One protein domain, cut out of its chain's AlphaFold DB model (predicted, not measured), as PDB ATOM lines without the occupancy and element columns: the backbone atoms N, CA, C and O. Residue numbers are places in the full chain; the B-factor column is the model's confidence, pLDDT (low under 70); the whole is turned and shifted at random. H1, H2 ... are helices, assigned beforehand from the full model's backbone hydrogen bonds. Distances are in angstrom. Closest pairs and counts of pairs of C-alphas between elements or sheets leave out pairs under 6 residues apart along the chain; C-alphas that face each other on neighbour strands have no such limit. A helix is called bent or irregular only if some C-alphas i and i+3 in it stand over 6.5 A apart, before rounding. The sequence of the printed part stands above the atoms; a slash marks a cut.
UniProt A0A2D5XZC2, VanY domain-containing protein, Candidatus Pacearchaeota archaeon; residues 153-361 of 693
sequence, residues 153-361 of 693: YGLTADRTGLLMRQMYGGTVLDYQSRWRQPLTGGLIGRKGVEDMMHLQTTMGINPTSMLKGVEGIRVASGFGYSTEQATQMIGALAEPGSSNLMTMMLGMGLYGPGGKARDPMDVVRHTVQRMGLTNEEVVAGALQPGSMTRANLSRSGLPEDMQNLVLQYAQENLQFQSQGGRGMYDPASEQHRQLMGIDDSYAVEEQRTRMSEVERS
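AT A GLANCE: This is residues 153 to 361 of the 693 residues of the protein "VanY domain-containing protein" of Candidatus Pacearchaeota archaeon (UniProt A0A2D5XZC2). H1, H3 and H5 stand side by side in a row, with H2 and H4 crossing them and H4 near the middle of the whole; beyond H4, the long H10, with H7, H8 and H9 packed on it, makes the other end, and H6 sits at its edge. The last helix, H12, folds back to touch H2, and its last residue comes near the beginning of H1. The printed part has 209 residues with twelve named helices, H1 to H12 in order, and no named strand: the class is all helix. It is compact, with a radius of gyration of the C-alphas of 17.7 A, and spans 54 by 40 by 27 A.

HOW THE PARTS SIT: H1, residues 153 to 168, touches H2, residues 172 to 185, with residues 161 to 165 alone, at a steep tilt of 61 degrees; the closest C-alphas, of Gly 161 and Tyr 175, are 6.5 A apart. H3, residues 192 to 203, touches H1 at a shallow tilt of 25 degrees, the same way, closest at the C-alphas of Ala 157 and Glu 194, 7.1 A. The hub is H4, residues 207 to 220, which touches five helices. H5, residues 227 to 238, touches H3 at 23 degrees, a shallow tilt, the same way, closest at the C-alphas of Gly 192 and Thr 227, 5.3 A. H6, residues 240 to 250, and H7, residues 264 to 274, only just touch, with 3 pairs of C-alphas within 8 A, the closest being those of Leu 250 and Arg 274, 6.3 A. H7 touches H4 at a steep tilt of 57 degrees, closest at the C-alphas of Gly 213 and Met 265, 4.7 A. H8, residues 280 to 287, and H9, residues 292 to 299, touch only at the corner. H10, residues 304 to 322, touches H8 with residues 311 to 318 alone, at a shallow tilt of 22 degrees, opposite ways; the C-alphas of Val 283 and Ala 314 are closest, 6.8 A. H11, residues 334 to 339, touches no helix. H12, residues 346 to 361, touches H2 with residues 355 to 359 alone, closest at the C-alphas of Thr 184 and Glu 359, 5.4 A. Each O i to N i+4 pair is within hydrogen-bond range except in H2, 6 of 10, and H4, 8 of 10.

IN THESE COORDINATES: H1 begins at C-alpha 153, (142.288, 20.099, 130.583), and is 21.9 A long. H10 measures 27.6 A and H12 22.5 A, ending at C-alpha 361, (139.851, 23.761, 136.868). H4 is irregular, C-alphas 209 and 212 being 7.3 A apart; H2 only just, C-alphas 178 and 181 being 6.8 A apart.

THE WHOLE: The farthest C-alphas, of Thr 171 and Glu 281, are 55.0 A apart. The printed part has no cut; H6 to H7 and H10 to H11 are long links. The mean pLDDT of the printed part is 88.0, with residues 153 to 154 under 70.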
ATOM      1  N   TYR A 153     143.487  19.260 130.672       66.50
ATOM      2  CA  TYR A 153     142.288  20.099 130.583       66.50
ATOM      3  C   TYR A 153     142.599  21.473 129.965       66.50
ATOM      4  O   TYR A 153     141.960  21.875 128.995       66.50
ATOM      5  N   GLY A 154     143.640  22.156 130.448       69.12
ATOM      6  CA  GLY A 154     144.062  23.478 129.979       69.12
ATOM      7  C   GLY A 154     144.488  23.503 128.510       69.12
ATOM      8  O   GLY A 154     144.103  24.413 127.785       69.12
ATOM      9  N   LEU A 155     145.208  22.482 128.030       72.38
ATOM     10  CA  LEU A 155     145.599  22.362 126.618       72.38
ATOM     11  C   LEU A 155     144.391  22.173 125.697       72.38
ATOM     12  O   LEU A 155     144.349  22.728 124.598       72.38
ATOM     13  N   THR A 156     143.404  21.386 126.127       73.25
ATOM     14  CA  THR A 156     142.177  21.173 125.347       73.25
ATOM     15  C   THR A 156     141.326  22.444 125.339       73.25
ATOM     16  O   THR A 156     140.876  22.877 124.277       73.25
ATOM     17  N   ALA A 157     141.189  23.099 126.495       76.00
ATOM     18  CA  ALA A 157     140.503  24.376 126.634       76.00
ATOM     19  C   ALA A 157     141.144  25.486 125.783       76.00
ATOM     20  O   ALA A 157     140.423  26.257 125.146       76.00
ATOM     21  N   ASP A 158     142.478  25.544 125.718       77.44
ATOM     22  CA  ASP A 158     143.198  26.538 124.922       77.44
ATOM     23  C   ASP A 158     143.058  26.297 123.414       77.44
ATOM     24  O   ASP A 158     142.802  27.244 122.674       77.44
ATOM     25  N   ARG A 159     143.112  25.044 122.937       79.19
ATOM     26  CA  ARG A 159     142.871  24.722 121.514       79.19
ATOM     27  C   ARG A 159     141.482  25.150 121.059       79.19
ATOM     28  O   ARG A 159     141.343  25.832 120.044       79.19
ATOM     29  N   THR A 160     140.459  24.783 121.826       79.44
ATOM     30  CA  THR A 160     139.081  25.177 121.528       79.44
ATOM     31  C   THR A 160     138.909  26.690 121.652       79.44
ATOM     32  O   THR A 160     138.226  27.307 120.836       79.44
ATOM     33  N   GLY A 161     139.589  27.320 122.612       81.62
ATOM     34  CA  GLY A 161     139.638  28.773 122.745       81.62
ATOM     35  C   GLY A 161     140.343  29.477 121.590       81.62
ATOM     36  O   GLY A 161     139.923  30.559 121.192       81.62
ATOM     37  N   LEU A 162     141.393  28.893 121.016       81.94
ATOM     38  CA  LEU A 162     142.073  29.413 119.832       81.94
ATOM     39  C   LEU A 162     141.153  29.356 118.612       81.94
ATOM     40  O   LEU A 162     140.993  30.372 117.938       81.94
ATOM     41  N   LEU A 163     140.480  28.226 118.388       81.94
ATOM     42  CA  LEU A 163     139.494  28.086 117.314       81.94
ATOM     43  C   LEU A 163     138.342  29.093 117.468       81.94
ATOM     44  O   LEU A 163     137.996  29.803 116.528       81.94
ATOM     45  N   MET A 164     137.783  29.225 118.673       81.50
ATOM     46  CA  MET A 164     136.687  30.162 118.935       81.50
ATOM     47  C   MET A 164     137.110  31.625 118.775       81.50
ATOM     48  O   MET A 164     136.333  32.428 118.261       81.50
ATOM     49  N   ARG A 165     138.345  31.976 119.149       84.31
ATOM     50  CA  ARG A 165     138.916  33.305 118.880       84.31
ATOM     51  C   ARG A 165     139.127  33.548 117.387       84.31
ATOM     52  O   ARG A 165     138.881  34.657 116.931       84.31
ATOM     53  N   GLN A 166     139.539  32.539 116.620       82.81
ATOM     54  CA  GLN A 166     139.642  32.655 115.161       82.81
ATOM     55  C   GLN A 166     138.272  32.880 114.505       82.81
ATOM     56  O   GLN A 166     138.174  33.658 113.562       82.81
ATOM     57  N   MET A 167     137.214  32.241 115.017       78.50
ATOM     58  CA  MET A 167     135.860  32.369 114.469       78.50
ATOM     59  C   MET A 167     135.146  33.665 114.874       78.50
ATOM     60  O   MET A 167     134.481  34.282 114.046       78.50
ATOM     61  N   TYR A 168     135.240  34.067 116.145       81.56
ATOM     62  CA  TYR A 168     134.414  35.142 116.717       81.56
ATOM     63  C   TYR A 168     135.215  36.361 117.195       81.56
ATOM     64  O   TYR A 168     134.615  37.350 117.621       81.56
ATOM     65  N   GLY A 169     136.548  36.311 117.130       78.88
ATOM     66  CA  GLY A 169     137.430  37.333 117.687       78.88
ATOM     67  C   GLY A 169     137.430  37.368 119.221       78.88
ATOM     68  O   GLY A 169     136.751  36.589 119.893       78.88
ATOM     69  N   GLY A 170     138.199  38.302 119.781       81.06
ATOM     70  CA  GLY A 170     138.254  38.568 121.222       81.06
ATOM     71  C   GLY A 170     139.456  37.960 121.944       81.06
ATOM     72  O   GLY A 170     140.300  37.272 121.363       81.06
ATOM     73  N   THR A 171     139.550  38.260 123.238       80.00
ATOM     74  CA  THR A 171     140.632  37.776 124.103       80.00
ATOM     75  C   THR A 171     140.321  36.391 124.680       80.00
ATOM     76  O   THR A 171     139.192  35.901 124.623       80.00
ATOM     77  N   VAL A 172     141.325  35.740 125.279       76.62
ATOM     78  CA  VAL A 172     141.126  34.466 126.000       76.62
ATOM     79  C   VAL A 172     140.120  34.626 127.149       76.62
ATOM     80  O   VAL A 172     139.300  33.738 127.381       76.62
ATOM     81  N   LEU A 173     140.139  35.773 127.833       77.81
ATOM     82  CA  LEU A 173     139.208  36.098 128.916       77.81
ATOM     83  C   LEU A 173     137.776  36.310 128.418       77.81
ATOM     84  O   LEU A 173     136.831  35.830 129.052       77.81
ATOM     85  N   ASP A 174     137.601  36.974 127.274       78.88
ATOM     86  CA  ASP A 174     136.280  37.130 126.651       78.88
ATOM     87  C   ASP A 174     135.703  35.764 126.275       78.88
ATOM     88  O   ASP A 174     134.535  35.479 126.527       78.88
ATOM     89  N   TYR A 175     136.543  34.879 125.733       82.69
ATOM     90  CA  TYR A 175     136.159  33.511 125.408       82.69
ATOM     91  C   TYR A 175     135.731  32.713 126.650       82.69
ATOM     92  O   TYR A 175     134.643  32.127 126.665       82.69
ATOM     93  N   GLN A 176     136.552  32.718 127.704       82.56
ATOM     94  CA  GLN A 176     136.245  32.015 128.951       82.56
ATOM     95  C   GLN A 176     134.940  32.515 129.573       82.56
ATOM     96  O   GLN A 176     134.076  31.710 129.917       82.56
ATOM     97  N   SER A 177     134.783  33.833 129.709       84.56
ATOM     98  CA  SER A 177     133.620  34.439 130.364       84.56
ATOM     99  C   SER A 177     132.328  34.257 129.570       84.56
ATOM    100  O   SER A 177     131.283  33.994 130.161       84.56
ATOM    101  N   ARG A 178     132.388  34.359 128.238       84.12
ATOM    102  CA  ARG A 178     131.207  34.286 127.375       84.12
ATOM    103  C   ARG A 178     130.714  32.862 127.144       84.12
ATOM    104  O   ARG A 178     129.505  32.660 127.071       84.12
ATOM    105  N   TRP A 179     131.627  31.904 126.989       83.81
ATOM    106  CA  TRP A 179     131.268  30.573 126.497       83.81
ATOM    107  C   TRP A 179     131.546  29.442 127.481       83.81
ATOM    108  O   TRP A 179     130.777  28.495 127.499       83.81
ATOM    109  N   ARG A 180     132.597  29.517 128.310       87.75
ATOM    110  CA  ARG A 180     132.969  28.402 129.204       87.75
ATOM    111  C   ARG A 180     132.379  28.532 130.601       87.75
ATOM    112  O   ARG A 180     131.760  27.595 131.087       87.75
ATOM    113  N   GLN A 181     132.523  29.700 131.225       87.00
ATOM    114  CA  GLN A 181     132.025  29.968 132.580       87.00
ATOM    115  C   GLN A 181     130.525  29.669 132.751       87.00
ATOM    116  O   GLN A 181     130.167  29.066 133.757       87.00
ATOM    117  N   PRO A 182     129.632  29.993 131.794       89.56
ATOM    118  CA  PRO A 182     128.218  29.651 131.938       89.56
ATOM    119  C   PRO A 182     127.945  28.139 131.934       89.56
ATOM    120  O   PRO A 182     126.923  27.712 132.460       89.56
ATOM    121  N   LEU A 183     128.840  27.330 131.357       88.81
ATOM    122  CA  LEU A 183     128.673  25.881 131.220       88.81
ATOM    123  C   LEU A 183     129.128  25.107 132.462       88.81
ATOM    124  O   LEU A 183     128.736  23.957 132.633       88.81
ATOM    125  N   THR A 184     129.915  25.721 133.353       86.31
ATOM    126  CA  THR A 184     130.417  25.041 134.559       86.31
ATOM    127  C   THR A 184     129.334  24.779 135.600       86.31
ATOM    128  O   THR A 184     129.582  24.024 136.528       86.31
ATOM    129  N   GLY A 185     128.166  25.420 135.485       81.81
ATOM    130  CA  GLY A 185     127.063  25.286 136.439       81.81
ATOM    131  C   GLY A 185     126.067  24.166 136.131       81.81
ATOM    132  O   GLY A 185     125.111  24.013 136.883       81.81
ATOM    133  N   GLY A 186     126.240  23.430 135.028       85.88
ATOM    134  CA  GLY A 186     125.337  22.341 134.647       85.88
ATOM    135  C   GLY A 186     125.890  20.959 134.983       85.88
ATOM    136  O   GLY A 186     127.106  20.740 135.009       85.88
ATOM    137  N   LEU A 187     124.997  19.985 135.154       89.94
ATOM    138  CA  LEU A 187     125.364  18.575 135.329       89.94
ATOM    139  C   LEU A 187     125.748  17.950 133.976       89.94
ATOM    140  O   LEU A 187     125.105  17.020 133.491       89.94
ATOM    141  N   ILE A 188     126.822  18.449 133.358       89.50
ATOM    142  CA  ILE A 188     127.349  18.021 132.044       89.50
ATOM    143  C   ILE A 188     128.697  17.279 132.141       89.50
ATOM    144  O   ILE A 188     129.277  16.870 131.141       89.50
ATOM    145  N   GLY A 189     129.202  17.043 133.352       84.88
ATOM    146  CA  GLY A 189     130.407  16.242 133.572       84.88
ATOM    147  C   GLY A 189     131.708  16.908 133.099       84.88
ATOM    148  O   GLY A 189     131.716  18.002 132.541       84.88
ATOM    149  N   ARG A 190     132.843  16.231 133.338       80.38
ATOM    150  CA  ARG A 190     134.189  16.833 133.234       80.38
ATOM    151  C   ARG A 190     134.596  17.285 131.827       80.38
ATOM    152  O   ARG A 190     135.299  18.275 131.710       80.38
ATOM    153  N   LYS A 191     134.166  16.567 130.787       83.44
ATOM    154  CA  LYS A 191     134.418  16.912 129.373       83.44
ATOM    155  C   LYS A 191     133.270  17.693 128.732       83.44
ATOM    156  O   LYS A 191     133.332  18.039 127.558       83.44
ATOM    157  N   GLY A 192     132.204  17.952 129.491       86.44
ATOM    158  CA  GLY A 192     130.984  18.485 128.911       86.44
ATOM    159  C   GLY A 192     131.151  19.892 128.358       86.44
ATOM    160  O   GLY A 192     130.531  20.224 127.357       86.44
ATOM    161  N   VAL A 193     132.018  20.706 128.963       88.88
ATOM    162  CA  VAL A 193     132.315  22.050 128.454       88.88
ATOM    163  C   VAL A 193     132.897  21.947 127.044       88.88
ATOM    164  O   VAL A 193     132.393  22.599 126.136       88.88
ATOM    165  N   GLU A 194     133.896  21.093 126.819       87.56
ATOM    166  CA  GLU A 194     134.497  20.860 125.501       87.56
ATOM    167  C   GLU A 194     133.490  20.349 124.468       87.56
ATOM    168  O   GLU A 194     133.431  20.898 123.367       87.56
ATOM    169  N   ASP A 195     132.685  19.346 124.823       89.88
ATOM    170  CA  ASP A 195     131.704  18.740 123.914       89.88
ATOM    171  C   ASP A 195     130.661  19.776 123.460       89.88
ATOM    172  O   ASP A 195     130.295  19.860 122.285       89.88
ATOM    173  N   MET A 196     130.231  20.635 124.387       89.75
ATOM    174  CA  MET A 196     129.317  21.743 124.111       89.75
ATOM    175  C   MET A 196     129.979  22.826 123.255       89.75
ATOM    176  O   MET A 196     129.353  23.389 122.358       89.75
ATOM    177  N   MET A 197     131.262  23.110 123.478       89.06
ATOM    178  CA  MET A 197     131.997  24.042 122.626       89.06
ATOM    179  C   MET A 197     132.152  23.515 121.195       89.06
ATOM    180  O   MET A 197     132.055  24.298 120.251       89.06
ATOM    181  N   HIS A 198     132.340  22.207 121.022       86.12
ATOM    182  CA  HIS A 198     132.404  21.582 119.702       86.12
ATOM    183  C   HIS A 198     131.076  21.712 118.934       86.12
ATOM    184  O   HIS A 198     131.064  21.891 117.711       86.12
ATOM    185  N   LEU A 199     129.947  21.689 119.648       86.00
ATOM    186  CA  LEU A 199     128.631  21.957 119.068       86.00
ATOM    187  C   LEU A 199     128.546  23.385 118.496       86.00
ATOM    188  O   LEU A 199     128.066  23.570 117.376       86.00
ATOM    189  N   GLN A 200     129.081  24.391 119.199       86.50
ATOM    190  CA  GLN A 200     129.145  25.770 118.692       86.50
ATOM    191  C   GLN A 200     130.016  25.886 117.440       86.50
ATOM    192  O   GLN A 200     129.649  26.599 116.507       86.50
ATOM    193  N   THR A 201     131.179  25.231 117.417       84.56
ATOM    194  CA  THR A 201     132.120  25.346 116.291       84.56
ATOM    195  C   THR A 201     131.619  24.622 115.048       84.56
ATOM    196  O   THR A 201     131.879  25.078 113.940       84.56
ATOM    197  N   THR A 202     130.886  23.523 115.228       84.00
ATOM    198  CA  THR A 202     130.413  22.687 114.116       84.00
ATOM    199  C   THR A 202     129.046  23.127 113.604       84.00
ATOM    200  O   THR A 202     128.801  23.109 112.404       84.00
ATOM    201  N   MET A 203     128.148  23.542 114.504       82.50
ATOM    202  CA  MET A 203     126.736  23.778 114.174       82.50
ATOM    203  C   MET A 203     126.283  25.221 114.392       82.50
ATOM    204  O   MET A 203     125.139  25.559 114.098       82.50
ATOM    205  N   GLY A 204     127.139  26.076 114.957       84.19
ATOM    206  CA  GLY A 204     126.782  27.455 115.297       84.19
ATOM    207  C   GLY A 204     125.749  27.578 116.426       84.19
ATOM    208  O   GLY A 204     125.241  28.675 116.665       84.19
ATOM    209  N   ILE A 205     125.425  26.483 117.120       85.81
ATOM    210  CA  ILE A 205     124.416  26.454 118.185       85.81
ATOM    211  C   ILE A 205     125.035  26.917 119.505       85.81
ATOM    212  O   ILE A 205     126.017  26.339 119.966       85.81
ATOM    213  N   ASN A 206     124.397  27.907 120.145       87.50
ATOM    214  CA  ASN A 206     124.844  28.472 121.417       87.50
ATOM    215  C   ASN A 206     124.831  27.429 122.553       87.50
ATOM    216  O   ASN A 206     123.745  27.023 122.980       87.50
ATOM    217  N   PRO A 207     125.994  27.048 123.115       86.75
ATOM    218  CA  PRO A 207     126.081  25.996 124.113       86.75
ATOM    219  C   PRO A 207     125.401  26.404 125.418       86.75
ATOM    220  O   PRO A 207     124.754  25.580 126.054       86.75
ATOM    221  N   THR A 208     125.445  27.687 125.784       87.62
ATOM    222  CA  THR A 208     124.763  28.201 126.978       87.62
ATOM    223  C   THR A 208     123.250  28.031 126.867       87.62
ATOM    224  O   THR A 208     122.591  27.733 127.858       87.62
ATOM    225  N   SER A 209     122.692  28.176 125.660       88.31
ATOM    226  CA  SER A 209     121.260  27.947 125.434       88.31
ATOM    227  C   SER A 209     120.866  26.470 125.439       88.31
ATOM    228  O   SER A 209     119.712  26.168 125.705       88.31
ATOM    229  N   MET A 210     121.816  25.565 125.185       90.25
ATOM    230  CA  MET A 210     121.594  24.114 125.160       90.25
ATOM    231  C   MET A 210     121.925  23.434 126.493       90.25
ATOM    232  O   MET A 210     121.647  22.250 126.659       90.25
ATOM    233  N   LEU A 211     122.537  24.157 127.438       91.81
ATOM    234  CA  LEU A 211     123.043  23.604 128.695       91.81
ATOM    235  C   LEU A 211     121.965  22.843 129.472       91.81
ATOM    236  O   LEU A 211     122.202  21.715 129.897       91.81
ATOM    237  N   LYS A 212     120.781  23.449 129.622       91.94
ATOM    238  CA  LYS A 212     119.659  22.837 130.343       91.94
ATOM    239  C   LYS A 212     119.144  21.596 129.632       91.94
ATOM    240  O   LYS A 212     118.939  20.584 130.286       91.94
ATOM    241  N   GLY A 213     118.995  21.642 128.314       91.00
ATOM    242  CA  GLY A 213     118.563  20.491 127.540       91.00
ATOM    243  C   GLY A 213     119.543  19.328 127.599       91.00
ATOM    244  O   GLY A 213     119.123  18.188 127.768       91.00
ATOM    245  N   VAL A 214     120.848  19.596 127.540       93.12
ATOM    246  CA  VAL A 214     121.875  18.552 127.664       93.12
ATOM    247  C   VAL A 214     121.927  17.978 129.073       93.12
ATOM    248  O   VAL A 214     121.967  16.760 129.223       93.12
ATOM    249  N   GLU A 215     121.853  18.817 130.107       93.25
ATOM    250  CA  GLU A 215     121.657  18.340 131.478       93.25
ATOM    251  C   GLU A 215     120.390  17.480 131.587       93.25
ATOM    252  O   GLU A 215     120.440  16.390 132.150       93.25
ATOM    253  N   GLY A 216     119.285  17.921 130.984       92.31
ATOM    254  CA  GLY A 216     118.012  17.213 130.955       92.31
ATOM    255  C   GLY A 216     118.120  15.821 130.334       92.31
ATOM    256  O   GLY A 216     117.696  14.848 130.949       92.31
ATOM    257  N   ILE A 217     118.752  15.711 129.160       92.56
ATOM    258  CA  ILE A 217     119.010  14.437 128.466       92.56
ATOM    259  C   ILE A 217     119.851  13.508 129.345       92.56
ATOM    260  O   ILE A 217     119.530  12.328 129.503       92.56
ATOM    261  N   ARG A 218     120.924  14.037 129.945       93.94
ATOM    262  CA  ARG A 218     121.807  13.247 130.804       93.94
ATOM    263  C   ARG A 218     121.071  12.755 132.041       93.94
ATOM    264  O   ARG A 218     121.116  11.561 132.309       93.94
ATOM    265  N   VAL A 219     120.366  13.628 132.756       93.38
ATOM    266  CA  VAL A 219     119.622  13.256 133.967       93.38
ATOM    267  C   VAL A 219     118.501  12.266 133.645       93.38
ATOM    268  O   VAL A 219     118.408  11.256 134.336       93.38
ATOM    269  N   ALA A 220     117.711  12.497 132.588       90.94
ATOM    270  CA  ALA A 220     116.661  11.568 132.155       90.94
ATOM    271  C   ALA A 220     117.245  10.179 131.859       90.94
ATOM    272  O   ALA A 220     116.777   9.166 132.353       90.94
ATOM    273  N   SER A 221     118.386  10.104 131.172       92.19
ATOM    274  CA  SER A 221     119.063   8.818 130.935       92.19
ATOM    275  C   SER A 221     119.709   8.175 132.178       92.19
ATOM    276  O   SER A 221     120.394   7.162 132.047       92.19
ATOM    277  N   GLY A 222     119.578   8.768 133.372       89.81
ATOM    278  CA  GLY A 222     120.284   8.325 134.578       89.81
ATOM    279  C   GLY A 222     121.805   8.485 134.472       89.81
ATOM    280  O   GLY A 222     122.557   7.685 135.022       89.81
ATOM    281  N   PHE A 223     122.259   9.490 133.719       90.81
ATOM    282  CA  PHE A 223     123.639   9.713 133.273       90.81
ATOM    283  C   PHE A 223     124.221   8.605 132.380       90.81
ATOM    284  O   PHE A 223     125.438   8.559 132.189       90.81
ATOM    285  N   GLY A 224     123.370   7.748 131.802       87.50
ATOM    286  CA  GLY A 224     123.768   6.757 130.803       87.50
ATOM    287  C   GLY A 224     124.273   7.393 129.506       87.50
ATOM    288  O   GLY A 224     125.221   6.883 128.911       87.50
ATOM    289  N   TYR A 225     123.704   8.539 129.111       91.38
ATOM    290  CA  TYR A 225     124.237   9.346 128.018       91.38
ATOM    291  C   TYR A 225     125.334  10.302 128.498       91.38
ATOM    292  O   TYR A 225     125.193  11.050 129.476       91.38
ATOM    293  N   SER A 226     126.451  10.300 127.773       93.12
ATOM    294  CA  SER A 226     127.489  11.317 127.912       93.12
ATOM    295  C   SER A 226     127.043  12.645 127.292       93.12
ATOM    296  O   SER A 226     126.085  12.713 126.521       93.12
ATOM    297  N   THR A 227     127.750  13.725 127.619       92.38
ATOM    298  CA  THR A 227     127.515  15.038 126.998       92.38
ATOM    299  C   THR A 227     127.798  14.995 125.502       92.38
ATOM    300  O   THR A 227     127.005  15.520 124.734       92.38
ATOM    301  N   GLU A 228     128.852  14.296 125.081       91.94
ATOM    302  CA  GLU A 228     129.133  14.005 123.673       91.94
ATOM    303  C   GLU A 228     127.961  13.307 122.963       91.94
ATOM    304  O   GLU A 228     127.557  13.718 121.880       91.94
ATOM    305  N   GLN A 229     127.360  12.280 123.570       92.50
ATOM    306  CA  GLN A 229     126.197  11.610 122.976       92.50
ATOM    307  C   GLN A 229     124.992  12.550 122.897       92.50
ATOM    308  O   GLN A 229     124.301  12.590 121.881       92.50
ATOM    309  N   ALA A 230     124.764  13.363 123.931       91.06
ATOM    310  CA  ALA A 230     123.706  14.366 123.909       91.06
ATOM    311  C   ALA A 230     123.935  15.423 122.810       91.06
ATOM    312  O   ALA A 230     122.989  15.795 122.119       91.06
ATOM    313  N   THR A 231     125.173  15.882 122.584       90.81
ATOM    314  CA  THR A 231     125.479  16.829 121.498       90.81
ATOM    315  C   THR A 231     125.388  16.186 120.116       90.81
ATOM    316  O   THR A 231     124.934  16.848 119.184       90.81
ATOM    317  N   GLN A 232     125.712  14.898 119.974       91.38
ATOM    318  CA  GLN A 232     125.465  14.130 118.746       91.38
ATOM    319  C   GLN A 232     123.966  14.009 118.443       91.38
ATOM    320  O   GLN A 232     123.553  14.233 117.306       91.38
ATOM    321  N   MET A 233     123.136  13.739 119.457       90.62
ATOM    322  CA  MET A 233     121.677  13.731 119.302       90.62
ATOM    323  C   MET A 233     121.153  15.101 118.872       90.62
ATOM    324  O   MET A 233     120.357  15.186 117.940       90.62
ATOM    325  N   ILE A 234     121.635  16.183 119.494       90.88
ATOM    326  CA  ILE A 234     121.301  17.552 119.074       90.88
ATOM    327  C   ILE A 234     121.703  17.777 117.616       90.88
ATOM    328  O   ILE A 234     120.927  18.357 116.859       90.88
ATOM    329  N   GLY A 235     122.872  17.283 117.204       90.12
ATOM    330  CA  GLY A 235     123.317  17.370 115.821       90.12
ATOM    331  C   GLY A 235     122.389  16.660 114.845       90.12
ATOM    332  O   GLY A 235     121.978  17.259 113.856       90.12
ATOM    333  N   ALA A 236     121.956  15.448 115.175       90.31
ATOM    334  CA  ALA A 236     120.999  14.705 114.363       90.31
ATOM    335  C   ALA A 236     119.611  15.384 114.299       90.31
ATOM    336  O   ALA A 236     118.945  15.343 113.267       90.31
ATOM    337  N   LEU A 237     119.170  16.060 115.371       88.81
ATOM    338  CA  LEU A 237     117.932  16.864 115.381       88.81
ATOM    339  C   LEU A 237     118.058  18.171 114.585       88.81
ATOM    340  O   LEU A 237     117.058  18.720 114.102       88.81
ATOM    341  N   ALA A 238     119.275  18.701 114.504       88.94
ATOM    342  CA  ALA A 238     119.608  19.894 113.747       88.94
ATOM    343  C   ALA A 238     119.728  19.615 112.243       88.94
ATOM    344  O   ALA A 238     119.645  20.551 111.447       88.94
ATOM    345  N   GLU A 239     119.894  18.355 111.829       89.69
ATOM    346  CA  GLU A 239     119.939  18.018 110.410       89.69
ATOM    347  C   GLU A 239     118.676  18.511 109.687       89.69
ATOM    348  O   GLU A 239     117.563  18.321 110.190       89.69
ATOM    349  N   PRO A 240     118.805  19.125 108.494       86.38
ATOM    350  CA  PRO A 240     117.669  19.715 107.792       86.38
ATOM    351  C   PRO A 240     116.517  18.730 107.563       86.38
ATOM    352  O   PRO A 240     115.356  19.108 107.702       86.38
ATOM    353  N   GLY A 241     116.828  17.466 107.250       87.19
ATOM    354  CA  GLY A 241     115.826  16.415 107.054       87.19
ATOM    355  C   GLY A 241     115.014  16.161 108.323       87.19
ATOM    356  O   GLY A 241     113.792  16.319 108.317       87.19
ATOM    357  N   SER A 242     115.698  15.855 109.424       89.06
ATOM    358  CA  SER A 242     115.094  15.607 110.735       89.06
ATOM    359  C   SER A 242     114.318  16.823 111.241       89.06
ATOM    360  O   SER A 242     113.152  16.712 111.618       89.06
ATOM    361  N   SER A 243     114.917  18.016 111.198       89.12
ATOM    362  CA  SER A 243     114.301  19.242 111.720       89.12
ATOM    363  C   SER A 243     113.035  19.644 110.958       89.12
ATOM    364  O   SER A 243     112.031  20.029 111.570       89.12
ATOM    365  N   ASN A 244     113.049  19.522 109.626       89.19
ATOM    366  CA  ASN A 244     111.891  19.837 108.792       89.19
ATOM    367  C   ASN A 244     110.771  18.809 108.975       89.19
ATOM    368  O   ASN A 244     109.618  19.204 109.145       89.19
ATOM    369  N   LEU A 245     111.096  17.513 109.010       90.50
ATOM    370  CA  LEU A 245     110.111  16.453 109.248       90.50
ATOM    371  C   LEU A 245     109.455  16.588 110.623       90.50
ATOM    372  O   LEU A 245     108.227  16.555 110.714       90.50
ATOM    373  N   MET A 246     110.239  16.848 111.671       90.81
ATOM    374  CA  MET A 246     109.700  17.102 113.009       90.81
ATOM    375  C   MET A 246     108.807  18.344 113.018       90.81
ATOM    376  O   MET A 246     107.721  18.337 113.599       90.81
ATOM    377  N   THR A 247     109.196  19.410 112.317       90.69
ATOM    378  CA  THR A 247     108.357  20.610 112.198       90.69
ATOM    379  C   THR A 247     107.045  20.319 111.466       90.69
ATOM    380  O   THR A 247     105.996  20.772 111.916       90.69
ATOM    381  N   MET A 248     107.064  19.536 110.386       90.50
ATOM    382  CA  MET A 248     105.860  19.197 109.618       90.50
ATOM    383  C   MET A 248     104.932  18.224 110.357       90.50
ATOM    384  O   MET A 248     103.718  18.405 110.336       90.50
ATOM    385  N   MET A 249     105.486  17.202 111.013       91.69
ATOM    386  CA  MET A 249     104.701  16.144 111.656       91.69
ATOM    387  C   MET A 249     104.342  16.464 113.107       91.69
ATOM    388  O   MET A 249     103.201  16.274 113.523       91.69
ATOM    389  N   LEU A 250     105.298  16.969 113.887       89.81
ATOM    390  CA  LEU A 250     105.109  17.268 115.310       89.81
ATOM    391  C   LEU A 250     104.733  18.738 115.536       89.81
ATOM    392  O   LEU A 250     104.163  19.077 116.574       89.81
ATOM    393  N   GLY A 251     104.970  19.620 114.561       87.62
ATOM    394  CA  GLY A 251     104.753  21.065 114.692       87.62
ATOM    395  C   GLY A 251     105.936  21.806 115.323       87.62
ATOM    396  O   GLY A 251     105.852  23.012 115.544       87.62
ATOM    397  N   MET A 252     107.023  21.097 115.646       89.81
ATOM    398  CA  MET A 252     108.213  21.665 116.275       89.81
ATOM    399  C   MET A 252     109.446  20.830 115.926       89.81
ATOM    400  O   MET A 252     109.520  19.664 116.291       89.81
ATOM    401  N   GLY A 253     110.411  21.437 115.241       89.12
ATOM    402  CA  GLY A 253     111.777  20.927 115.129       89.12
ATOM    403  C   GLY A 253     112.728  21.636 116.093       89.12
ATOM    404  O   GLY A 253     112.320  22.519 116.862       89.12
ATOM    405  N   LEU A 254     114.015  21.290 116.008       89.12
ATOM    406  CA  LEU A 254     115.058  21.932 116.809       89.12
ATOM    407  C   LEU A 254     115.157  23.432 116.511       89.12
ATOM    408  O   LEU A 254     115.342  24.223 117.427       89.12
ATOM    409  N   TYR A 255     114.977  23.854 115.259       89.19
ATOM    410  CA  TYR A 255     114.999  25.273 114.907       89.19
ATOM    411  C   TYR A 255     113.604  25.900 114.954       89.19
ATOM    412  O   TYR A 255     112.620  25.381 114.421       89.19
ATOM    413  N   GLY A 256     113.509  27.046 115.625       82.12
ATOM    414  CA  GLY A 256     112.321  27.890 115.641       82.12
ATOM    415  C   GLY A 256     112.261  28.889 114.483       82.12
ATOM    416  O   GLY A 256     113.225  29.041 113.728       82.12
ATOM    417  N   PRO A 257     111.133  29.617 114.355       74.00
ATOM    418  CA  PRO A 257     111.013  30.734 113.425       74.00
ATOM    419  C   PRO A 257     112.173  31.720 113.617       74.00
ATOM    420  O   PRO A 257     112.447  32.158 114.736       74.00
ATOM    421  N   GLY A 258     112.879  32.046 112.532       74.56
ATOM    422  CA  GLY A 258     114.072  32.899 112.573       74.56
ATOM    423  C   GLY A 258     115.385  32.174 112.901       74.56
ATOM    424  O   GLY A 258     116.359  32.840 113.237       74.56
ATOM    425  N   GLY A 259     115.427  30.837 112.829       79.19
ATOM    426  CA  GLY A 259     116.667  30.050 112.911       79.19
ATOM    427  C   GLY A 259     117.249  29.900 114.319       79.19
ATOM    428  O   GLY A 259     118.350  29.383 114.484       79.19
ATOM    429  N   LYS A 260     116.524  30.333 115.356       82.81
ATOM    430  CA  LYS A 260     116.950  30.149 116.748       82.81
ATOM    431  C   LYS A 260     116.772  28.688 117.149       82.81
ATOM    432  O   LYS A 260     115.659  28.170 117.067       82.81
ATOM    433  N   ALA A 261     117.849  28.042 117.585       87.38
ATOM    434  CA  ALA A 261     117.779  26.702 118.156       87.38
ATOM    435  C   ALA A 261     116.952  26.723 119.455       87.38
ATOM    436  O   ALA A 261     117.117  27.613 120.292       87.38
ATOM    437  N   ARG A 262     116.040  25.763 119.589       90.62
ATOM    438  CA  ARG A 262     115.267  25.474 120.797       90.62
ATOM    439  C   ARG A 262     116.050  24.533 121.697       90.62
ATOM    440  O   ARG A 262     116.935  23.820 121.229       90.62
ATOM    441  N   ASP A 263     115.678  24.505 122.969       90.81
ATOM    442  CA  ASP A 263     116.204  23.508 123.888       90.81
ATOM    443  C   ASP A 263     115.802  22.095 123.406       90.81
ATOM    444  O   ASP A 263     114.637  21.865 123.063       90.81
ATOM    445  N   PRO A 264     116.733  21.133 123.329       89.50
ATOM    446  CA  PRO A 264     116.423  19.791 122.844       89.50
ATOM    447  C   PRO A 264     115.443  19.053 123.763       89.50
ATOM    448  O   PRO A 264     114.650  18.243 123.281       89.50
ATOM    449  N   MET A 265     115.416  19.370 125.061       91.75
ATOM    450  CA  MET A 265     114.426  18.820 125.977       91.75
ATOM    451  C   MET A 265     113.035  19.406 125.718       91.75
ATOM    452  O   MET A 265     112.044  18.705 125.902       91.75
ATOM    453  N   ASP A 266     112.918  20.640 125.214       92.12
ATOM    454  CA  ASP A 266     111.630  21.160 124.729       92.12
ATOM    455  C   ASP A 266     111.106  20.344 123.547       92.12
ATOM    456  O   ASP A 266     109.915  20.036 123.498       92.12
ATOM    457  N   VAL A 267     111.989  19.934 122.629       91.31
ATOM    458  CA  VAL A 267     111.621  19.067 121.497       91.31
ATOM    459  C   VAL A 267     111.132  17.707 122.001       91.31
ATOM    460  O   VAL A 267     110.091  17.224 121.549       91.31
ATOM    461  N   VAL A 268     111.820  17.111 122.981       93.19
ATOM    462  CA  VAL A 268     111.395  15.855 123.626       93.19
ATOM    463  C   VAL A 268     110.029  16.019 124.297       93.19
ATOM    464  O   VAL A 268     109.115  15.236 124.032       93.19
ATOM    465  N   ARG A 269     109.851  17.068 125.110       93.44
ATOM    466  CA  ARG A 269     108.592  17.370 125.810       93.44
ATOM    467  C   ARG A 269     107.429  17.545 124.849       93.44
ATOM    468  O   ARG A 269     106.376  16.933 125.032       93.44
ATOM    469  N   HIS A 270     107.631  18.348 123.813       94.31
ATOM    470  CA  HIS A 270     106.619  18.593 122.796       94.31
ATOM    471  C   HIS A 270     106.290  17.323 122.014       94.31
ATOM    472  O   HIS A 270     105.122  17.059 121.742       94.31
ATOM    473  N   THR A 271     107.290  16.493 121.711       92.75
ATOM    474  CA  THR A 271     107.056  15.193 121.072       92.75
ATOM    475  C   THR A 271     106.186  14.304 121.951       92.75
ATOM    476  O   THR A 271     105.176  13.790 121.475       92.75
ATOM    477  N   VAL A 272     106.515  14.160 123.240       94.06
ATOM    478  CA  VAL A 272     105.716  13.359 124.183       94.06
ATOM    479  C   VAL A 272     104.271  13.850 124.239       94.06
ATOM    480  O   VAL A 272     103.342  13.048 124.144       94.06
ATOM    481  N   GLN A 273     104.062  15.165 124.304       93.19
ATOM    482  CA  GLN A 273     102.722  15.753 124.308       93.19
ATOM    483  C   GLN A 273     101.958  15.485 123.007       93.19
ATOM    484  O   GLN A 273     100.804  15.059 123.041       93.19
ATOM    485  N   ARG A 274     102.583  15.713 121.847       93.56
ATOM    486  CA  ARG A 274     101.926  15.571 120.535       93.56
ATOM    487  C   ARG A 274     101.626  14.125 120.177       93.56
ATOM    488  O   ARG A 274     100.622  13.866 119.523       93.56
ATOM    489  N   MET A 275     102.462  13.202 120.634       90.25
ATOM    490  CA  MET A 275     102.283  11.768 120.423       90.25
ATOM    491  C   MET A 275     101.310  11.132 121.425       90.25
ATOM    492  O   MET A 275     101.072   9.930 121.354       90.25
ATOM    493  N   GLY A 276     100.743  11.911 122.358       89.88
ATOM    494  CA  GLY A 276      99.821  11.401 123.376       89.88
ATOM    495  C   GLY A 276     100.496  10.510 124.423       89.88
ATOM    496  O   GLY A 276      99.817   9.802 125.161       89.88
ATOM    497  N   LEU A 277     101.827  10.569 124.524       91.31
ATOM    498  CA  LEU A 277     102.647   9.802 125.465       91.31
ATOM    499  C   LEU A 277     102.561  10.342 126.908       91.31
ATOM    500  O   LEU A 277     103.385  10.025 127.755       91.31
ATOM    501  N   THR A 278     101.560  11.167 127.206       90.44
ATOM    502  CA  THR A 278     101.184  11.571 128.566       90.44
ATOM    503  C   THR A 278     100.128  10.647 129.176       90.44
ATOM    504  O   THR A 278      99.718  10.868 130.308       90.44
ATOM    505  N   ASN A 279      99.641   9.655 128.424       89.81
ATOM    506  CA  ASN A 279      98.714   8.632 128.903       89.81
ATOM    507  C   ASN A 279      99.464   7.304 129.099       89.81
ATOM    508  O   ASN A 279     100.152   6.839 128.189       89.81
ATOM    509  N   GLU A 280      99.299   6.691 130.271       91.00
ATOM    510  CA  GLU A 280      99.948   5.436 130.661       91.00
ATOM    511  C   GLU A 280      99.694   4.285 129.679       91.00
ATOM    512  O   GLU A 280     100.631   3.585 129.299       91.00
ATOM    513  N   GLU A 281      98.465   4.139 129.176       88.81
ATOM    514  CA  GLU A 281      98.110   3.074 128.230       88.81
ATOM    515  C   GLU A 281      98.838   3.241 126.888       88.81
ATOM    516  O   GLU A 281      99.322   2.273 126.293       88.81
ATOM    517  N   VAL A 282      98.975   4.489 126.428       89.50
ATOM    518  CA  VAL A 282      99.665   4.819 125.175       89.50
ATOM    519  C   VAL A 282     101.167   4.582 125.317       89.50
ATOM    520  O   VAL A 282     101.787   4.042 124.401       89.50
ATOM    521  N   VAL A 283     101.755   4.931 126.467       91.31
ATOM    522  CA  VAL A 283     103.176   4.680 126.758       91.31
ATOM    523  C   VAL A 283     103.462   3.181 126.855       91.31
ATOM    524  O   VAL A 283     104.420   2.706 126.245       91.31
ATOM    525  N   ALA A 284     102.611   2.410 127.536       89.62
ATOM    526  CA  ALA A 284     102.749   0.957 127.618       89.62
ATOM    527  C   ALA A 284     102.698   0.298 126.226       89.62
ATOM    528  O   ALA A 284     103.538  -0.545 125.906       89.62
ATOM    529  N   GLY A 285     101.776   0.736 125.358       88.25
ATOM    530  CA  GLY A 285     101.711   0.298 123.959       88.25
ATOM    531  C   GLY A 285     102.882   0.787 123.096       88.25
ATOM    532  O   GLY A 285     103.258   0.136 122.120       88.25
ATOM    533  N   ALA A 286     103.505   1.914 123.449       90.00
ATOM    534  CA  ALA A 286     104.669   2.458 122.749       90.00
ATOM    535  C   ALA A 286     105.956   1.643 122.972       90.00
ATOM    536  O   ALA A 286     106.848   1.619 122.120       90.00
ATOM    537  N   LEU A 287     106.049   0.941 124.102       88.00
ATOM    538  CA  LEU A 287     107.213   0.131 124.470       88.00
ATOM    539  C   LEU A 287     107.197  -1.274 123.862       88.00
ATOM    540  O   LEU A 287     108.236  -1.932 123.835       88.00
ATOM    541  N   GLN A 288     106.051  -1.730 123.356       89.62
ATOM    542  CA  GLN A 288     105.931  -3.060 122.767       89.62
ATOM    543  C   GLN A 288     106.690  -3.173 121.429       89.62
ATOM    544  O   GLN A 288     106.712  -2.219 120.638       89.62
ATOM    545  N   PRO A 289     107.287  -4.343 121.124       81.50
ATOM    546  CA  PRO A 289     107.854  -4.614 119.806       81.50
ATOM    547  C   PRO A 289     106.806  -4.427 118.702       81.50
ATOM    548  O   PRO A 289     105.685  -4.916 118.817       81.50
ATOM    549  N   GLY A 290     107.162  -3.716 117.628       82.44
ATOM    550  CA  GLY A 290     106.236  -3.419 116.526       82.44
ATOM    551  C   GLY A 290     105.253  -2.275 116.802       82.44
ATOM    552  O   GLY A 290     104.305  -2.094 116.041       82.44
ATOM    553  N   SER A 291     105.467  -1.491 117.864       89.75
ATOM    554  CA  SER A 291     104.599  -0.362 118.185       89.75
ATOM    555  C   SER A 291     104.480   0.642 117.034       89.75
ATOM    556  O   SER A 291     105.471   1.206 116.557       89.75
ATOM    557  N   MET A 292     103.235   0.951 116.658       88.50
ATOM    558  CA  MET A 292     102.926   2.022 115.708       88.50
ATOM    559  C   MET A 292     103.405   3.387 116.212       88.50
ATOM    560  O   MET A 292     103.745   4.249 115.405       88.50
ATOM    561  N   THR A 293     103.496   3.581 117.530       88.44
ATOM    562  CA  THR A 293     104.009   4.821 118.120       88.44
ATOM    563  C   THR A 293     105.503   4.986 117.851       88.44
ATOM    564  O   THR A 293     105.906   6.056 117.405       88.44
ATOM    565  N   ARG A 294     106.316   3.927 118.002       88.88
ATOM    566  CA  ARG A 294     107.737   3.945 117.590       88.88
ATOM    567  C   ARG A 294     107.888   4.182 116.091       88.88
ATOM    568  O   ARG A 294     108.677   5.027 115.684       88.88
ATOM    569  N   ALA A 295     107.080   3.505 115.273       90.25
ATOM    570  CA  ALA A 295     107.091   3.717 113.826       90.25
ATOM    571  C   ALA A 295     106.749   5.171 113.452       90.25
ATOM    572  O   ALA A 295     107.369   5.744 112.560       90.25
ATOM    573  N   ASN A 296     105.801   5.798 114.154       90.31
ATOM    574  CA  ASN A 296     105.448   7.199 113.935       90.31
ATOM    575  C   ASN A 296     106.534   8.168 114.428       90.31
ATOM    576  O   ASN A 296     106.782   9.165 113.753       90.31
ATOM    577  N   LEU A 297     107.218   7.870 115.541       91.00
ATOM    578  CA  LEU A 297     108.382   8.643 115.990       91.00
ATOM    579  C   LEU A 297     109.506   8.585 114.944       91.00
ATOM    580  O   LEU A 297     110.026   9.622 114.542       91.00
ATOM    581  N   SER A 298     109.804   7.400 114.413       91.00
ATOM    582  CA  SER A 298     110.762   7.240 113.314       91.00
ATOM    583  C   SER A 298     110.350   8.049 112.076       91.00
ATOM    584  O   SER A 298     111.155   8.807 111.540       91.00
ATOM    585  N   ARG A 299     109.073   7.985 111.670       91.56
ATOM    586  CA  ARG A 299     108.545   8.774 110.540       91.56
ATOM    587  C   ARG A 299     108.623  10.283 110.764       91.56
ATOM    588  O   ARG A 299     108.806  11.009 109.795       91.56
ATOM    589  N   SER A 300     108.527  10.749 112.011       89.56
ATOM    590  CA  SER A 300     108.690  12.172 112.339       89.56
ATOM    591  C   SER A 300     110.122  12.695 112.199       89.56
ATOM    592  O   SER A 300     110.341  13.884 112.401       89.56
ATOM    593  N   GLY A 301     111.080  11.842 111.823       87.44
ATOM    594  CA  GLY A 301     112.480  12.224 111.662       87.44
ATOM    595  C   GLY A 301     113.277  12.179 112.964       87.44
ATOM    596  O   GLY A 301     114.337  12.790 113.037       87.44
ATOM    597  N   LEU A 302     112.787  11.478 113.998       90.06
ATOM    598  CA  LEU A 302     113.555  11.276 115.225       90.06
ATOM    599  C   LEU A 302     114.572  10.136 115.058       90.06
ATOM    600  O   LEU A 302     114.169   9.015 114.718       90.06
ATOM    601  N   PRO A 303     115.860  10.376 115.369       87.56
ATOM    602  CA  PRO A 303     116.876   9.326 115.445       87.56
ATOM    603  C   PRO A 303     116.484   8.225 116.435       87.56
ATOM    604  O   PRO A 303     115.810   8.502 117.427       87.56
ATOM    605  N   GLU A 304     116.923   6.989 116.203       85.94
ATOM    606  CA  GLU A 304     116.557   5.832 117.037       85.94
ATOM    607  C   GLU A 304     116.892   6.037 118.525       85.94
ATOM    608  O   GLU A 304     116.043   5.813 119.392       85.94
ATOM    609  N   ASP A 305     118.072   6.580 118.824       84.75
ATOM    610  CA  ASP A 305     118.494   6.864 120.201       84.75
ATOM    611  C   ASP A 305     117.574   7.884 120.894       84.75
ATOM    612  O   ASP A 305     117.235   7.745 122.073       84.75
ATOM    613  N   MET A 306     117.081   8.871 120.136       88.69
ATOM    614  CA  MET A 306     116.112   9.854 120.621       88.69
ATOM    615  C   MET A 306     114.715   9.257 120.790       88.69
ATOM    616  O   MET A 306     113.985   9.680 121.680       88.69
ATOM    617  N   GLN A 307     114.325   8.262 119.988       91.06
ATOM    618  CA  GLN A 307     113.051   7.562 120.187       91.06
ATOM    619  C   GLN A 307     113.036   6.857 121.545       91.06
ATOM    620  O   GLN A 307     112.060   6.968 122.285       91.06
ATOM    621  N   ASN A 308     114.133   6.178 121.899       90.56
ATOM    622  CA  ASN A 308     114.270   5.535 123.204       90.56
ATOM    623  C   ASN A 308     114.228   6.562 124.338       90.56
ATOM    624  O   ASN A 308     113.482   6.364 125.297       90.56
ATOM    625  N   LEU A 309     114.939   7.685 124.192       92.19
ATOM    626  CA  LEU A 309     114.901   8.772 125.169       92.19
ATOM    627  C   LEU A 309     113.489   9.355 125.342       92.19
ATOM    628  O   LEU A 309     113.053   9.563 126.466       92.19
ATOM    629  N   VAL A 310     112.755   9.598 124.252       93.50
ATOM    630  CA  VAL A 310     111.380  10.131 124.289       93.50
ATOM    631  C   VAL A 310     110.443   9.187 125.040       93.50
ATOM    632  O   VAL A 310     109.628   9.639 125.841       93.50
ATOM    633  N   LEU A 311     110.557   7.879 124.802       93.25
ATOM    634  CA  LEU A 311     109.735   6.879 125.483       93.25
ATOM    635  C   LEU A 311     110.101   6.735 126.959       93.25
ATOM    636  O   LEU A 311     109.208   6.649 127.799       93.25
ATOM    637  N   GLN A 312     111.393   6.750 127.274       93.38
ATOM    638  CA  GLN A 312     111.874   6.744 128.650       93.38
ATOM    639  C   GLN A 312     111.378   7.987 129.404       93.38
ATOM    640  O   GLN A 312     110.746   7.871 130.452       93.38
ATOM    641  N   TYR A 313     111.560   9.174 128.824       95.12
ATOM    642  CA  TYR A 313     111.083  10.424 129.407       95.12
ATOM    643  C   TYR A 313     109.553  10.445 129.572       95.12
ATOM    644  O   TYR A 313     109.042  10.993 130.547       95.12
ATOM    645  N   ALA A 314     108.797   9.824 128.664       94.69
ATOM    646  CA  ALA A 314     107.351   9.684 128.822       94.69
ATOM    647  C   ALA A 314     106.976   8.880 130.081       94.69
ATOM    648  O   ALA A 314     106.081   9.292 130.821       94.69
ATOM    649  N   GLN A 315     107.684   7.780 130.366       94.38
ATOM    650  CA  GLN A 315     107.500   7.018 131.608       94.38
ATOM    651  C   GLN A 315     107.869   7.846 132.845       94.38
ATOM    652  O   GLN A 315     107.118   7.872 133.819       94.38
ATOM    653  N   GLU A 316     108.992   8.566 132.797       94.31
ATOM    654  CA  GLU A 316     109.422   9.456 133.884       94.31
ATOM    655  C   GLU A 316     108.394  10.553 134.154       94.31
ATOM    656  O   GLU A 316     108.086  10.856 135.305       94.31
ATOM    657  N   ASN A 317     107.810  11.119 133.099       95.19
ATOM    658  CA  ASN A 317     106.789  12.144 133.218       95.19
ATOM    659  C   ASN A 317     105.500  11.616 133.868       95.19
ATOM    660  O   ASN A 317     104.907  12.314 134.689       95.19
ATOM    661  N   LEU A 318     105.074  10.394 133.536       93.94
ATOM    662  CA  LEU A 318     103.936   9.750 134.202       93.94
ATOM    663  C   LEU A 318     104.208   9.552 135.695       93.94
ATOM    664  O   LEU A 318     103.350   9.841 136.528       93.94
ATOM    665  N   GLN A 319     105.425   9.129 136.039       93.75
ATOM    666  CA  GLN A 319     105.835   8.958 137.428       93.75
ATOM    667  C   GLN A 319     105.928  10.297 138.181       93.75
ATOM    668  O   GLN A 319     105.519  10.395 139.334       93.75
ATOM    669  N   PHE A 320     106.393  11.358 137.524       95.19
ATOM    670  CA  PHE A 320     106.395  12.708 138.088       95.19
ATOM    671  C   PHE A 320     104.978  13.198 138.396       95.19
ATOM    672  O   PHE A 320     104.723  13.762 139.462       95.19
ATOM    673  N   GLN A 321     104.035  12.947 137.488       92.75
ATOM    674  CA  GLN A 321     102.629  13.291 137.691       92.75
ATOM    675  C   GLN A 321     101.990  12.448 138.803       92.75
ATOM    676  O   GLN A 321     101.238  12.994 139.614       92.75
ATOM    677  N   SER A 322     102.328  11.158 138.909       92.19
ATOM    678  CA  SER A 322     101.827  10.283 139.981       92.19
ATOM    679  C   SER A 322     102.314  10.713 141.369       92.19
ATOM    680  O   SER A 322     101.587  10.578 142.352       92.19
ATOM    681  N   GLN A 323     103.498  11.325 141.448       91.31
ATOM    682  CA  GLN A 323     104.056  11.913 142.669       91.31
ATOM    683  C   GLN A 323     103.554  13.339 142.966       91.31
ATOM    684  O   GLN A 323     104.025  13.987 143.901       91.31
ATOM    685  N   GLY A 324     102.570  13.837 142.210       90.19
ATOM    686  CA  GLY A 324     101.937  15.141 142.440       90.19
ATOM    687  C   GLY A 324     102.598  16.313 141.709       90.19
ATOM    688  O   GLY A 324     102.267  17.472 141.980       90.19
ATOM    689  N   GLY A 325     103.509  16.036 140.774       91.38
ATOM    690  CA  GLY A 325     104.114  17.033 139.900       91.38
ATOM    691  C   GLY A 325     103.082  17.679 138.974       91.38
ATOM    692  O   GLY A 325     102.203  17.016 138.425       91.38
ATOM    693  N   ARG A 326     103.173  19.001 138.790       89.31
ATOM    694  CA  ARG A 326     102.298  19.746 137.872       89.31
ATOM    695  C   ARG A 326     103.018  20.013 136.558       89.31
ATOM    696  O   ARG A 326     104.128  20.533 136.555       89.31
ATOM    697  N   GLY A 327     102.343  19.739 135.444       90.19
ATOM    698  CA  GLY A 327     102.888  19.959 134.105       90.19
ATOM    699  C   GLY A 327     103.785  18.815 133.637       90.19
ATOM    700  O   GLY A 327     103.558  17.657 133.987       90.19
ATOM    701  N   MET A 328     104.763  19.152 132.795       93.25
ATOM    702  CA  MET A 328     105.738  18.191 132.282       93.25
ATOM    703  C   MET A 328     106.975  18.154 133.175       93.25
ATOM    704  O   MET A 328     107.458  19.202 133.613       93.25
ATOM    705  N   TYR A 329     107.515  16.958 133.387       93.44
ATOM    706  CA  TYR A 329     108.761  16.750 134.114       93.44
ATOM    707  C   TYR A 329     109.921  17.532 133.469       93.44
ATOM    708  O   TYR A 329     109.997  17.677 132.252       93.44
ATOM    709  N   ASP A 330     110.833  18.064 134.276       93.88
ATOM    710  CA  ASP A 330     111.997  18.816 133.795       93.88
ATOM    711  C   ASP A 330     113.218  18.277 134.539       93.88
ATOM    712  O   ASP A 330     113.425  18.642 135.698       93.88
ATOM    713  N   PRO A 331     114.001  17.379 133.919       91.50
ATOM    714  CA  PRO A 331     115.121  16.738 134.597       91.50
ATOM    715  C   PRO A 331     116.257  17.715 134.947       91.50
ATOM    716  O   PRO A 331     117.054  17.434 135.841       91.50
ATOM    717  N   ALA A 332     116.321  18.888 134.303       90.38
ATOM    718  CA  ALA A 332     117.280  19.941 134.646       90.38
ATOM    719  C   ALA A 332     116.828  20.789 135.854       90.38
ATOM    720  O   ALA A 332     117.619  21.546 136.416       90.38
ATOM    721  N   SER A 333     115.565  20.673 136.278       92.56
ATOM    722  CA  SER A 333     115.039  21.369 137.453       92.56
ATOM    723  C   SER A 333     115.302  20.573 138.729       92.56
ATOM    724  O   SER A 333     114.765  19.481 138.921       92.56
ATOM    725  N   GLU A 334     116.066  21.158 139.651       90.19
ATOM    726  CA  GLU A 334     116.346  20.572 140.968       90.19
ATOM    727  C   GLU A 334     115.059  20.236 141.733       90.19
ATOM    728  O   GLU A 334     114.914  19.133 142.245       90.19
ATOM    729  N   GLN A 335     114.066  21.130 141.716       91.75
ATOM    730  CA  GLN A 335     112.779  20.901 142.377       91.75
ATOM    731  C   GLN A 335     112.051  19.669 141.815       91.75
ATOM    732  O   GLN A 335     111.438  18.907 142.563       91.75
ATOM    733  N   HIS A 336     112.108  19.461 140.496       93.69
ATOM    734  CA  HIS A 336     111.477  18.301 139.872       93.69
ATOM    735  C   HIS A 336     112.247  17.014 140.200       93.69
ATOM    736  O   HIS A 336     111.629  15.985 140.461       93.69
ATOM    737  N   ARG A 337     113.584  17.070 140.250       92.75
ATOM    738  CA  ARG A 337     114.428  15.947 140.689       92.75
ATOM    739  C   ARG A 337     114.208  15.574 142.155       92.75
ATOM    740  O   ARG A 337     114.184  14.389 142.477       92.75
ATOM    741  N   GLN A 338     114.026  16.564 143.027       92.19
ATOM    742  CA  GLN A 338     113.722  16.356 144.444       92.19
ATOM    743  C   GLN A 338     112.363  15.685 144.620       92.19
ATOM    744  O   GLN A 338     112.257  14.735 145.391       92.19
ATOM    745  N   LEU A 339     111.347  16.113 143.859       93.06
ATOM    746  CA  LEU A 339     110.039  15.457 143.882       93.06
ATOM    747  C   LEU A 339     110.140  13.985 143.459       93.06
ATOM    748  O   LEU A 339     109.565  13.129 144.122       93.06
ATOM    749  N   MET A 340     110.949  13.706 142.430       91.62
ATOM    750  CA  MET A 340     111.258  12.352 141.952       91.62
ATOM    751  C   MET A 340     112.127  11.522 142.907       91.62
ATOM    752  O   MET A 340     112.311  10.328 142.677       91.62
ATOM    753  N   GLY A 341     112.674  12.130 143.964       89.69
ATOM    754  CA  GLY A 341     113.577  11.472 144.906       89.69
ATOM    755  C   GLY A 341     114.938  11.098 144.309       89.69
ATOM    756  O   GLY A 341     115.612  10.223 144.848       89.69
ATOM    757  N   ILE A 342     115.346  11.724 143.199       90.12
ATOM    758  CA  ILE A 342     116.618  11.411 142.521       90.12
ATOM    759  C   ILE A 342     117.732  12.416 142.823       90.12
ATOM    760  O   ILE A 342     118.896  12.113 142.569       90.12
ATOM    761  N   ASP A 343     117.404  13.599 143.349       88.88
ATOM    762  CA  ASP A 343     118.387  14.670 143.573       88.88
ATOM    763  C   ASP A 343     119.447  14.290 144.624       88.88
ATOM    764  O   ASP A 343     120.621  14.580 144.428       88.88
ATOM    765  N   ASP A 344     119.058  13.528 145.655       86.62
ATOM    766  CA  ASP A 344     119.955  13.015 146.707       86.62
ATOM    767  C   ASP A 344     120.637  11.680 146.333       86.62
ATOM    768  O   ASP A 344     121.228  10.996 147.175       86.62
ATOM    769  N   SER A 345     120.525  11.240 145.075       88.50
ATOM    770  CA  SER A 345     121.122   9.977 144.636       88.50
ATOM    771  C   SER A 345     122.644  10.082 144.486       88.50
ATOM    772  O   SER A 345     123.189  11.119 144.108       88.50
ATOM    773  N   TYR A 346     123.346   8.961 144.698       87.19
ATOM    774  CA  TYR A 346     124.806   8.894 144.543       87.19
ATOM    775  C   TYR A 346     125.280   9.381 143.165       87.19
ATOM    776  O   TYR A 346     126.300  10.054 143.068       87.19
ATOM    777  N   ALA A 347     124.528   9.073 142.104       87.81
ATOM    778  CA  ALA A 347     124.876   9.483 140.749       87.81
ATOM    779  C   ALA A 347     124.819  11.010 140.574       87.81
ATOM    780  O   ALA A 347     125.728  11.589 139.986       87.81
ATOM    781  N   VAL A 348     123.795  11.682 141.115       89.62
ATOM    782  CA  VAL A 348     123.694  13.151 141.054       89.62
ATOM    783  C   VAL A 348     124.797  13.808 141.885       89.62
ATOM    784  O   VAL A 348     125.450  14.735 141.405       89.62
ATOM    785  N   GLU A 349     125.083  13.289 143.080       86.69
ATOM    786  CA  GLU A 349     126.158  13.798 143.944       86.69
ATOM    787  C   GLU A 349     127.559  13.612 143.336       86.69
ATOM    788  O   GLU A 349     128.411  14.509 143.402       86.69
ATOM    789  N   GLU A 350     127.803  12.492 142.652       87.31
ATOM    790  CA  GLU A 350     129.031  12.291 141.882       87.31
ATOM    791  C   GLU A 350     129.168  13.358 140.781       87.31
ATOM    792  O   GLU A 350     130.238  13.940 140.590       87.31
ATOM    793  N   GLN A 351     128.078  13.676 140.075       86.31
ATOM    794  CA  GLN A 351     128.098  14.708 139.039       86.31
ATOM    795  C   GLN A 351     128.263  16.120 139.614       86.31
ATOM    796  O   GLN A 351     129.000  16.910 139.024       86.31
ATOM    797  N   ARG A 352     127.674  16.438 140.776       87.81
ATOM    798  CA  ARG A 352     127.915  17.704 141.502       87.81
ATOM    799  C   ARG A 352     129.376  17.845 141.935       87.81
ATOM    800  O   ARG A 352     129.958  18.931 141.842       87.81
ATOM    801  N   THR A 353     130.000  16.739 142.338       87.12
ATOM    802  CA  THR A 353     131.437  16.697 142.644       87.12
ATOM    803  C   THR A 353     132.263  16.998 141.394       87.12
ATOM    804  O   THR A 353     133.088  17.912 141.409       87.12
ATOM    805  N   ARG A 354     131.983  16.319 140.270       84.75
ATOM    806  CA  ARG A 354     132.652  16.578 138.980       84.75
ATOM    807  C   ARG A 354     132.446  18.015 138.491       84.75
ATOM    808  O   ARG A 354     133.373  18.619 137.963       84.75
ATOM    809  N   MET A 355     131.256  18.580 138.680       86.56
ATOM    810  CA  MET A 355     130.955  19.980 138.360       86.56
ATOM    811  C   MET A 355     131.854  20.936 139.160       86.56
ATOM    812  O   MET A 355     132.470  21.834 138.589       86.56
ATOM    813  N   SER A 356     132.014  20.687 140.462       86.75
ATOM    814  CA  SER A 356     132.904  21.473 141.328       86.75
ATOM    815  C   SER A 356     134.377  21.358 140.906       86.75
ATOM    816  O   SER A 356     135.127  22.336 140.967       86.75
ATOM    817  N   GLU A 357     134.809  20.181 140.441       83.38
ATOM    818  CA  GLU A 357     136.149  19.976 139.872       83.38
ATOM    819  C   GLU A 357     136.364  20.773 138.579       83.38
ATOM    820  O   GLU A 357     137.419  21.390 138.409       83.38
ATOM    821  N   VAL A 358     135.370  20.803 137.686       84.62
ATOM    822  CA  VAL A 358     135.404  21.601 136.449       84.62
ATOM    823  C   VAL A 358     135.469  23.089 136.768       84.62
ATOM    824  O   VAL A 358     136.351  23.782 136.264       84.62
ATOM    825  N   GLU A 359     134.598  23.586 137.649       86.81
ATOM    826  CA  GLU A 359     134.587  24.997 138.053       86.81
ATOM    827  C   GLU A 359     135.942  25.416 138.639       86.81
ATOM    828  O   GLU A 359     136.488  26.484 138.336       86.81
ATOM    829  N   ARG A 360     136.530  24.543 139.459       84.56
ATOM    830  CA  ARG A 360     137.862  24.753 140.016       84.56
ATOM    831  C   ARG A 360     138.943  24.779 138.933       84.56
ATOM    832  O   ARG A 360     139.808  25.657 138.987       84.56
ATOM    833  N   SER A 361     138.892  23.854 137.977       81.38
ATOM    834  CA  SER A 361     139.851  23.761 136.868       81.38
ATOM    835  C   SER A 361     139.776  25.000 135.971       81.38
ATOM    836  O   SER A 361     140.801  25.586 135.631       81.38
TER     837      SER A 361